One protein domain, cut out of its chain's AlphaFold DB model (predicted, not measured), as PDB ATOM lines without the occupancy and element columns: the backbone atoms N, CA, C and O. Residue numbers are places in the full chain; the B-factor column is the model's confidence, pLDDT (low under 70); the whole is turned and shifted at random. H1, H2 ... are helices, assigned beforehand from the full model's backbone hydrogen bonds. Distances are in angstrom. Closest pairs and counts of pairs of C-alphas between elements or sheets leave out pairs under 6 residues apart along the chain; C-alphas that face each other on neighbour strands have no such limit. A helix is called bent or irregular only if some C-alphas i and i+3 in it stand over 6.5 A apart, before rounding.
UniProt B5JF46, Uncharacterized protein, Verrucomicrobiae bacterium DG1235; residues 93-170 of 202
ATOM      1  N   ALA A  93     -81.055 145.168  59.298       65.19
ATOM      2  CA  ALA A  93     -79.901 144.700  60.048       65.19
ATOM      3  C   ALA A  93     -78.779 144.210  59.117       65.19
ATOM      4  O   ALA A  93     -77.611 144.474  59.385       65.19
ATOM      5  N   ALA A  94     -79.109 143.571  57.990       69.50
ATOM      6  CA  ALA A  94     -78.116 143.178  56.987       69.50
ATOM      7  C   ALA A  94     -77.539 144.372  56.207       69.50
ATOM      8  O   ALA A  94     -76.366 144.343  55.844       69.50
ATOM      9  N   PHE A  95     -78.337 145.411  55.935       70.56
ATOM     10  CA  PHE A  95     -77.880 146.597  55.202       70.56
ATOM     11  C   PHE A  95     -77.053 147.545  56.074       70.56
ATOM     12  O   PHE A  95     -75.962 147.947  55.683       70.56
ATOM     13  N   PHE A  96     -77.563 147.905  57.255       76.81
ATOM     14  CA  PHE A  96     -76.881 148.824  58.171       76.81
ATOM     15  C   PHE A  96     -75.763 148.148  58.972       76.81
ATOM     16  O   PHE A  96     -74.856 148.832  59.450       76.81
ATOM     17  N   GLY A  97     -75.798 146.818  59.085       77.06
ATOM     18  CA  GLY A  97     -74.828 146.050  59.854       77.06
ATOM     19  C   GLY A  97     -74.939 146.285  61.361       77.06
ATOM     20  O   GLY A  97     -75.875 146.911  61.864       77.06
ATOM     21  N   GLU A  98     -73.960 145.767  62.099       81.19
ATOM     22  CA  GLU A  98     -73.865 146.000  63.539       81.19
ATOM     23  C   GLU A  98     -73.412 147.436  63.816       81.19
ATOM     24  O   GLU A  98     -72.437 147.922  63.243       81.19
ATOM     25  N   THR A  99     -74.119 148.122  64.716       80.56
ATOM     26  CA  THR A  99     -73.701 149.455  65.161       80.56
ATOM     27  C   THR A  99     -72.466 149.324  66.057       80.56
ATOM     28  O   THR A  99     -72.476 148.498  66.976       80.56
ATOM     29  N   PRO A 100     -71.423 150.148  65.855       80.12
ATOM     30  CA  PRO A 100     -70.251 150.151  66.718       80.12
ATOM     31  C   PRO A 100     -70.632 150.344  68.189       80.12
ATOM     32  O   PRO A 100     -71.420 151.223  68.528       80.12
ATOM     33  N   VAL A 101     -70.058 149.534  69.080       79.62
ATOM     34  CA  VAL A 101     -70.382 149.571  70.518       79.62
ATOM     35  C   VAL A 101     -69.633 150.705  71.230       79.62
ATOM     36  O   VAL A 101     -70.069 151.195  72.274       79.62
ATOM     37  N   SER A 102     -68.500 151.145  70.676       84.00
ATOM     38  CA  SER A 102     -67.661 152.188  71.261       84.00
ATOM     39  C   SER A 102     -67.376 153.336  70.290       84.00
ATOM     40  O   SER A 102     -67.349 153.180  69.070       84.00
ATOM     41  N   ARG A 103     -67.084 154.520  70.848       82.06
ATOM     42  CA  ARG A 103     -66.666 155.692  70.056       82.06
ATOM     43  C   ARG A 103     -65.354 155.452  69.300       82.06
ATOM     44  O   ARG A 103     -65.145 156.050  68.249       82.06
ATOM     45  N   ALA A 104     -64.481 154.598  69.837       83.69
ATOM     46  CA  ALA A 104     -63.231 154.229  69.185       83.69
ATOM     47  C   ALA A 104     -63.504 153.390  67.930       83.69
ATOM     48  O   ALA A 104     -63.008 153.735  66.857       83.69
ATOM     49  N   ASP A 105     -64.364 152.378  68.040       84.25
ATOM     50  CA  ASP A 105     -64.765 151.542  66.902       84.25
ATOM     51  C   ASP A 105     -65.456 152.386  65.828       84.25
ATOM     52  O   ASP A 105     -65.108 152.311  64.653       84.25
ATOM     53  N   TRP A 106     -66.344 153.294  66.244       86.19
ATOM     54  CA  TRP A 106     -66.999 154.224  65.328       86.19
ATOM     55  C   TRP A 106     -65.996 155.123  64.590       86.19
ATOM     56  O   TRP A 106     -66.121 155.353  63.388       86.19
ATOM     57  N   SER A 107     -64.967 155.628  65.283       84.44
ATOM     58  CA  SER A 107     -63.937 156.450  64.635       84.44
ATOM     59  C   SER A 107     -63.170 155.661  63.573       84.44
ATOM     60  O   SER A 107     -62.906 156.183  62.489       84.44
ATOM     61  N   PHE A 108     -62.878 154.386  63.843       87.12
ATOM     62  CA  PHE A 108     -62.231 153.496  62.888       87.12
ATOM     63  C   PHE A 108     -63.117 153.238  61.664       87.12
ATOM     64  O   PHE A 108     -62.638 153.322  60.533       87.12
ATOM     65  N   GLU A 109     -64.413 153.010  61.872       86.00
ATOM     66  CA  GLU A 109     -65.382 152.863  60.784       86.00
ATOM     67  C   GLU A 109     -65.476 154.118  59.917       86.00
ATOM     68  O   GLU A 109     -65.424 154.025  58.690       86.00
ATOM     69  N   LEU A 110     -65.520 155.305  60.530       86.50
ATOM     70  CA  LEU A 110     -65.512 156.566  59.793       86.50
ATOM     71  C   LEU A 110     -64.239 156.710  58.947       86.50
ATOM     72  O   LEU A 110     -64.304 157.152  57.798       86.50
ATOM     73  N   HIS A 111     -63.076 156.352  59.496       87.19
ATOM     74  CA  HIS A 111     -61.820 156.360  58.747       87.19
ATOM     75  C   HIS A 111     -61.857 155.387  57.566       87.19
ATOM     76  O   HIS A 111     -61.491 155.772  56.456       87.19
ATOM     77  N   LYS A 112     -62.350 154.163  57.779       88.50
ATOM     78  CA  LYS A 112     -62.512 153.153  56.729       88.50
ATOM     79  C   LYS A 112     -63.459 153.630  55.626       88.50
ATOM     80  O   LYS A 112     -63.125 153.512  54.453       88.50
ATOM     81  N   PHE A 113     -64.594 154.224  55.988       89.25
ATOM     82  CA  PHE A 113     -65.539 154.825  55.046       89.25
ATOM     83  C   PHE A 113     -64.876 155.908  54.185       89.25
ATOM     84  O   PHE A 113     -64.954 155.851  52.959       89.25
ATOM     85  N   LYS A 114     -64.179 156.869  54.808       88.50
ATOM     86  CA  LYS A 114     -63.494 157.955  54.085       88.50
ATOM     87  C   LYS A 114     -62.464 157.412  53.106       88.50
ATOM     88  O   LYS A 114     -62.347 157.921  51.994       88.50
ATOM     89  N   GLU A 115     -61.720 156.396  53.523       88.75
ATOM     90  CA  GLU A 115     -60.680 155.808  52.695       88.75
ATOM     91  C   GLU A 115     -61.268 155.002  51.531       88.75
ATOM     92  O   GLU A 115     -60.851 155.182  50.390       88.75
ATOM     93  N   ASN A 116     -62.317 154.212  51.774       88.06
ATOM     94  CA  ASN A 116     -63.049 153.512  50.719       88.06
ATOM     95  C   ASN A 116     -63.641 154.487  49.691       88.06
ATOM     96  O   ASN A 116     -63.484 154.277  48.490       88.06
ATOM     97  N   ALA A 117     -64.250 155.586  50.144       86.50
ATOM     98  CA  ALA A 117     -64.789 156.615  49.258       86.50
ATOM     99  C   ALA A 117     -63.691 157.276  48.403       86.50
ATOM    100  O   ALA A 117     -63.896 157.531  47.216       86.50
ATOM    101  N   ARG A 118     -62.499 157.513  48.969       88.00
ATOM    102  CA  ARG A 118     -61.341 158.013  48.206       88.00
ATOM    103  C   ARG A 118     -60.861 157.008  47.168       88.00
ATOM    104  O   ARG A 118     -60.600 157.401  46.034       88.00
ATOM    105  N   TYR A 119     -60.767 155.730  47.531       88.00
ATOM    106  CA  TYR A 119     -60.391 154.678  46.590       88.00
ATOM    107  C   TYR A 119     -61.405 154.537  45.452       88.00
ATOM    108  O   TYR A 119     -60.998 154.440  44.295       88.00
ATOM    109  N   ALA A 120     -62.705 154.587  45.748       85.06
ATOM    110  CA  ALA A 120     -63.765 154.521  44.743       85.06
ATOM    111  C   ALA A 120     -63.718 155.713  43.772       85.06
ATOM    112  O   ALA A 120     -63.819 155.528  42.559       85.06
ATOM    113  N   ALA A 121     -63.488 156.924  44.282       85.56
ATOM    114  CA  ALA A 121     -63.301 158.107  43.447       85.56
ATOM    115  C   ALA A 121     -62.044 158.003  42.566       85.56
ATOM    116  O   ALA A 121     -62.112 158.268  41.367       85.56
ATOM    117  N   LEU A 122     -60.913 157.555  43.127       86.69
ATOM    118  CA  LEU A 122     -59.665 157.361  42.382       86.69
ATOM    119  C   LEU A 122     -59.831 156.319  41.266       86.69
ATOM    120  O   LEU A 122     -59.395 156.546  40.140       86.69
ATOM    121  N   SER A 123     -60.494 155.198  41.564       86.75
ATOM    122  CA  SER A 123     -60.775 154.139  40.590       86.75
ATOM    123  C   SER A 123     -61.645 154.628  39.428       86.75
ATOM    124  O   SER A 123     -61.480 154.164  38.302       86.75
ATOM    125  N   ASN A 124     -62.533 155.589  39.685       84.69
ATOM    126  CA  ASN A 124     -63.396 156.214  38.684       84.69
ATOM    127  C   ASN A 124     -62.795 157.498  38.076       84.69
ATOM    128  O   ASN A 124     -63.472 158.207  37.339       84.69
ATOM    129  N   SER A 125     -61.510 157.790  38.336       86.56
ATOM    130  CA  SER A 125     -60.799 158.982  37.838       86.56
ATOM    131  C   SER A 125     -61.468 160.316  38.209       86.56
ATOM    132  O   SER A 125     -61.405 161.281  37.451       86.56
ATOM    133  N   ILE A 126     -62.103 160.374  39.380       85.31
ATOM    134  CA  ILE A 126     -62.806 161.557  39.883       85.31
ATOM    135  C   ILE A 126     -61.838 162.409  40.700       85.31
ATOM    136  O   ILE A 126     -61.207 161.928  41.644       85.31
ATOM    137  N   GLU A 127     -61.746 163.697  40.373       82.25
ATOM    138  CA  GLU A 127     -60.932 164.636  41.143       82.25
ATOM    139  C   GLU A 127     -61.593 164.949  42.495       82.25
ATOM    140  O   GLU A 127     -62.704 165.486  42.560       82.25
ATOM    141  N   LEU A 128     -60.887 164.618  43.584       80.81
ATOM    142  CA  LEU A 128     -61.267 164.946  44.957       80.81
ATOM    143  C   LEU A 128     -60.401 166.093  45.517       80.81
ATOM    144  O   LEU A 128     -59.191 166.126  45.279       80.81
ATOM    145  N   PRO A 129     -60.976 166.990  46.338       79.44
ATOM    146  CA  PRO A 129     -60.212 167.946  47.134       79.44
ATOM    147  C   PRO A 129     -59.195 167.266  48.070       79.44
ATOM    148  O   PRO A 129     -59.403 166.150  48.538       79.44
ATOM    149  N   THR A 130     -58.106 167.966  48.409       72.38
ATOM    150  CA  THR A 130     -57.019 167.429  49.259       72.38
ATOM    151  C   THR A 130     -57.489 167.007  50.654       72.38
ATOM    152  O   THR A 130     -56.950 166.069  51.235       72.38
ATOM    153  N   VAL A 131     -58.500 167.688  51.197       76.12
ATOM    154  CA  VAL A 131     -59.129 167.345  52.474       76.12
ATOM    155  C   VAL A 131     -60.630 167.247  52.237       76.12
ATOM    156  O   VAL A 131     -61.295 168.254  52.002       76.12
ATOM    157  N   VAL A 132     -61.152 166.022  52.276       79.75
ATOM    158  CA  VAL A 132     -62.587 165.735  52.174       79.75
ATOM    159  C   VAL A 132     -62.992 164.868  53.350       79.75
ATOM    160  O   VAL A 132     -62.457 163.780  53.556       79.75
ATOM    161  N   GLU A 133     -63.969 165.374  54.094       80.50
ATOM    162  CA  GLU A 133     -64.528 164.747  55.293       80.50
ATOM    163  C   GLU A 133     -65.959 164.222  55.055       80.50
ATOM    164  O   GLU A 133     -66.606 163.738  55.981       80.50
ATOM    165  N   PHE A 134     -66.462 164.336  53.815       82.50
ATOM    166  CA  PHE A 134     -67.769 163.846  53.345       82.50
ATOM    167  C   PHE A 134     -68.964 164.244  54.238       82.50
ATOM    168  O   PHE A 134     -69.943 163.514  54.346       82.50
ATOM    169  N   GLY A 135     -68.895 165.413  54.885       80.44
ATOM    170  CA  GLY A 135     -69.958 165.928  55.756       80.44
ATOM    171  C   GLY A 135     -69.909 165.455  57.216       80.44
ATOM    172  O   GLY A 135     -70.816 165.790  57.977       80.44
ATOM    173  N   PHE A 136     -68.859 164.735  57.626       83.38
ATOM    174  CA  PHE A 136     -68.653 164.242  59.000       83.38
ATOM    175  C   PHE A 136     -67.502 164.958  59.735       83.38
ATOM    176  O   PHE A 136     -66.882 164.390  60.635       83.38
ATOM    177  N   GLU A 137     -67.228 166.215  59.364       82.56
ATOM    178  CA  GLU A 137     -66.185 167.074  59.956       82.56
ATOM    179  C   GLU A 137     -66.319 167.178  61.486       82.56
ATOM    180  O   GLU A 137     -65.330 167.081  62.213       82.56
ATOM    181  N   ASP A 138     -67.556 167.287  61.980       79.56
ATOM    182  CA  ASP A 138     -67.871 167.480  63.403       79.56
ATOM    183  C   ASP A 138     -67.460 166.297  64.299       79.56
ATOM    184  O   ASP A 138     -67.314 166.456  65.510       79.56
ATOM    185  N   TYR A 139     -67.251 165.108  63.725       79.81
ATOM    186  CA  TYR A 139     -66.946 163.890  64.483       79.81
ATOM    187  C   TYR A 139     -65.493 163.432  64.371       79.81
ATOM    188  O   TYR A 139     -65.138 162.392  64.931       79.81
ATOM    189  N   ALA A 140     -64.638 164.204  63.692       73.31
ATOM    190  CA  ALA A 140     -63.240 163.846  63.462       73.31
ATOM    191  C   ALA A 140     -62.432 163.632  64.759       73.31
ATOM    192  O   ALA A 140     -61.500 162.838  64.774       73.31
ATOM    193  N   ASN A 141     -62.803 164.301  65.860       71.75
ATOM    194  CA  ASN A 141     -62.018 164.333  67.102       71.75
ATOM    195  C   ASN A 141     -62.519 163.402  68.221       71.75
ATOM    196  O   ASN A 141     -62.066 163.529  69.359       71.75
ATOM    197  N   GLY A 142     -63.458 162.492  67.953       69.56
ATOM    198  CA  GLY A 142     -63.926 161.580  69.007       69.56
ATOM    199  C   GLY A 142     -65.271 160.900  68.793       69.56
ATOM    200  O   GLY A 142     -65.797 160.323  69.746       69.56
ATOM    201  N   GLY A 143     -65.824 160.962  67.580       77.50
ATOM    202  CA  GLY A 143     -67.082 160.306  67.251       77.50
ATOM    203  C   GLY A 143     -68.327 160.971  67.848       77.50
ATOM    204  O   GLY A 143     -68.236 161.941  68.607       77.50
ATOM    205  N   PRO A 144     -69.516 160.477  67.477       81.38
ATOM    206  CA  PRO A 144     -70.779 160.960  67.999       81.38
ATOM    207  C   PRO A 144     -70.962 160.552  69.469       81.38
ATOM    208  O   PRO A 144     -70.364 159.579  69.947       81.38
ATOM    209  N   PRO A 145     -71.805 161.283  70.215       80.62
ATOM    210  CA  PRO A 145     -72.234 160.837  71.531       80.62
ATOM    211  C   PRO A 145     -73.031 159.514  71.427       80.62
ATOM    212  O   PRO A 145     -73.651 159.268  70.389       80.62
ATOM    213  N   PRO A 146     -73.026 158.660  72.473       78.62
ATOM    214  CA  PRO A 146     -73.617 157.322  72.442       78.62
ATOM    215  C   PRO A 146     -75.095 157.339  72.071       78.62
ATOM    216  O   PRO A 146     -75.527 156.483  71.309       78.62
ATOM    217  N   GLU A 147     -75.845 158.346  72.533       79.75
ATOM    218  CA  GLU A 147     -77.267 158.499  72.206       79.75
ATOM    219  C   GLU A 147     -77.558 158.655  70.705       79.75
ATOM    220  O   GLU A 147     -78.658 158.341  70.268       79.75
ATOM    221  N   ASN A 148     -76.579 159.102  69.912       80.56
ATOM    222  CA  ASN A 148     -76.732 159.349  68.477       80.56
ATOM    223  C   ASN A 148     -75.873 158.401  67.624       80.56
ATOM    224  O   ASN A 148     -75.769 158.591  66.414       80.56
ATOM    225  N   MET A 149     -75.204 157.419  68.234       79.44
ATOM    226  CA  MET A 149     -74.214 156.588  67.545       79.44
ATOM    227  C   MET A 149     -74.842 155.737  66.440       79.44
ATOM    228  O   MET A 149     -74.324 155.725  65.325       79.44
ATOM    229  N   GLU A 150     -75.984 155.109  66.724       81.38
ATOM    230  CA  GLU A 150     -76.751 154.320  65.754       81.38
ATOM    231  C   GLU A 150     -77.234 155.176  64.580       81.38
ATOM    232  O   GLU A 150     -76.999 154.841  63.422       81.38
ATOM    233  N   GLU A 151     -77.837 156.333  64.860       81.81
ATOM    234  CA  GLU A 151     -78.359 157.207  63.808       81.81
ATOM    235  C   GLU A 151     -77.239 157.703  62.880       81.81
ATOM    236  O   GLU A 151     -77.368 157.700  61.656       81.81
ATOM    237  N   VAL A 152     -76.111 158.128  63.454       82.94
ATOM    238  CA  VAL A 152     -74.986 158.628  62.662       82.94
ATOM    239  C   VAL A 152     -74.297 157.483  61.907       82.94
ATOM    240  O   VAL A 152     -73.841 157.696  60.784       82.94
ATOM    241  N   HIS A 153     -74.253 156.273  62.470       84.50
ATOM    242  CA  HIS A 153     -73.776 155.074  61.771       84.50
ATOM    243  C   HIS A 153     -74.621 154.767  60.531       84.50
ATOM    244  O   HIS A 153     -74.089 154.676  59.425       84.50
ATOM    245  N   GLN A 154     -75.948 154.740  60.670       84.00
ATOM    246  CA  GLN A 154     -76.860 154.557  59.535       84.00
ATOM    247  C   GLN A 154     -76.641 155.625  58.452       84.00
ATOM    248  O   GLN A 154     -76.626 155.313  57.262       84.00
ATOM    249  N   GLN A 155     -76.395 156.881  58.847       84.88
ATOM    250  CA  GLN A 155     -76.065 157.952  57.901       84.88
ATOM    251  C   GLN A 155     -74.763 157.689  57.131       84.88
ATOM    252  O   GLN A 155     -74.704 158.011  55.946       84.88
ATOM    253  N   ILE A 156     -73.732 157.116  57.764       86.12
ATOM    254  CA  ILE A 156     -72.482 156.734  57.083       86.12
ATOM    255  C   ILE A 156     -72.758 155.654  56.037       86.12
ATOM    256  O   ILE A 156     -72.320 155.796  54.897       86.12
ATOM    257  N   VAL A 157     -73.515 154.614  56.395       85.38
ATOM    258  CA  VAL A 157     -73.835 153.505  55.480       85.38
ATOM    259  C   VAL A 157     -74.608 154.005  54.258       85.38
ATOM    260  O   VAL A 157     -74.231 153.721  53.120       85.38
ATOM    261  N   VAL A 158     -75.642 154.826  54.476       84.62
ATOM    262  CA  VAL A 158     -76.407 155.448  53.382       84.62
ATOM    263  C   VAL A 158     -75.501 156.316  52.513       84.62
ATOM    264  O   VAL A 158     -75.568 156.246  51.287       84.62
ATOM    265  N   MET A 159     -74.627 157.117  53.130       85.38
ATOM    266  CA  MET A 159     -73.701 157.970  52.391       85.38
ATOM    267  C   MET A 159     -72.712 157.156  51.552       85.38
ATOM    268  O   MET A 159     -72.417 157.555  50.431       85.38
ATOM    269  N   SER A 160     -72.235 156.013  52.054       85.50
ATOM    270  CA  SER A 160     -71.360 155.103  51.304       85.50
ATOM    271  C   SER A 160     -72.036 154.617  50.029       85.50
ATOM    272  O   SER A 160     -71.487 154.787  48.946       85.50
ATOM    273  N   SER A 161     -73.266 154.113  50.143       83.56
ATOM    274  CA  SER A 161     -74.027 153.625  48.989       83.56
ATOM    275  C   SER A 161     -74.340 154.739  47.978       83.56
ATOM    276  O   SER A 161     -74.229 154.541  46.764       83.56
ATOM    277  N   LEU A 162     -74.680 155.939  48.460       85.75
ATOM    278  CA  LEU A 162     -74.917 157.099  47.598       85.75
ATOM    279  C   LEU A 162     -73.653 157.538  46.861       85.75
ATOM    280  O   LEU A 162     -73.724 157.846  45.674       85.75
ATOM    281  N   LEU A 163     -72.509 157.580  47.548       85.75
ATOM    282  CA  LEU A 163     -71.233 157.962  46.951       85.75
ATOM    283  C   LEU A 163     -70.778 156.955  45.898       85.75
ATOM    284  O   LEU A 163     -70.367 157.377  44.824       85.75
ATOM    285  N   GLU A 164     -70.903 155.657  46.170       85.06
ATOM    286  CA  GLU A 164     -70.616 154.604  45.190       85.06
ATOM    287  C   GLU A 164     -71.467 154.786  43.930       85.06
ATOM    288  O   GLU A 164     -70.930 154.933  42.836       85.06
ATOM    289  N   THR A 165     -72.784 154.924  44.094       82.75
ATOM    290  CA  THR A 165     -73.707 155.142  42.967       82.75
ATOM    291  C   THR A 165     -73.377 156.423  42.193       82.75
ATOM    292  O   THR A 165     -73.449 156.465  40.963       82.75
ATOM    293  N   LEU A 166     -73.013 157.496  42.902       85.56
ATOM    294  CA  LEU A 166     -72.652 158.772  42.293       85.56
ATOM    295  C   LEU A 166     -71.343 158.663  41.503       85.56
ATOM    296  O   LEU A 166     -71.252 159.191  40.396       85.56
ATOM    297  N   PHE A 167     -70.340 157.975  42.041       85.31
ATOM    298  CA  PHE A 167     -69.068 157.776  41.357       85.31
ATOM    299  C   PHE A 167     -69.222 156.874  40.130       85.31
ATOM    300  O   PHE A 167     -68.709 157.218  39.065       85.31
ATOM    301  N   ASP A 168     -70.032 155.822  40.232       82.19
ATOM    302  CA  ASP A 168     -70.351 154.930  39.114       82.19
ATOM    303  C   ASP A 168     -71.122 155.638  37.988       82.19
ATOM    304  O   ASP A 168     -71.027 155.259  36.820       82.19
ATOM    305  N   SER A 169     -71.853 156.713  38.302       82.94
ATOM    306  CA  SER A 169     -72.562 157.516  37.295       82.94
ATOM    307  C   SER A 169     -71.643 158.354  36.387       82.94
ATOM    308  O   SER A 169     -72.124 158.969  35.433       82.94
ATOM    309  N   GLY A 170     -70.325 158.368  36.640       77.69
ATOM    310  CA  GLY A 170     -69.332 159.023  35.778       77.69
ATOM    311  C   GLY A 170     -69.184 160.530  36.009       77.69
ATOM    312  O   GLY A 170     -68.875 161.282  35.079       77.69
TER     313      GLY A 170
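Overview. This is residues 93 to 170 of the 202 residues of an uncharacterized protein of Verrucomicrobiae bacterium DG1235 (UniProt B5JF46). Two long helices, H3 and H2, lie side by side and run the same way, and the long link of residues 124 to 145 folds back along one side of the pair from the end of H2 to the start of H3. The short H1 lies on the other side of the pair. The 78 printed residues include three named helices in the order H1, H2, H3 and no named strand: all helix. The whole is compact, with a radius of gyration of the C-alphas of 12.9 A, and flat, spanning 37 by 29 by 15 A.

Arrangement. H3, residues 146 to 168, touches H2, residues 103 to 123, at a shallow tilt of 7 degrees; their closest C-alphas, of Ala 121 and Phe 167, are 6.1 A apart. H1, residues 93 to 96, only just touches H3, with 3 pairs of C-alphas within 8 A, the closest being Phe 96 and Gln 154 at 5.9 A; H3 touches it with residues 153 to 157 alone. H1 and H2 are apart. Every O i to N i+4 pair is within hydrogen-bond range in H2, 17 of 19 in H3, and H1 is too short for such a pair.

Along the chain. H3 is 33.6 A long, from C-alpha 146 at (-73.617, 157.322, 72.442) to C-alpha 168 at (-70.351, 154.930, 39.114), and irregular: C-alphas 147 and 150 are 7.7 A apart. H2 is 30.1 A long and H1 5.4 A, beginning at (-79.901, 144.700, 60.048).

Size, cuts and confidence. The C-alphas farthest apart, of Ser 125 and Glu 147, are 38.1 A apart. The printed part has no cut. The link from H2 to H3 is long, that from H1 to H2 short. Confidence is under 70 at residues 93 to 94 and 142.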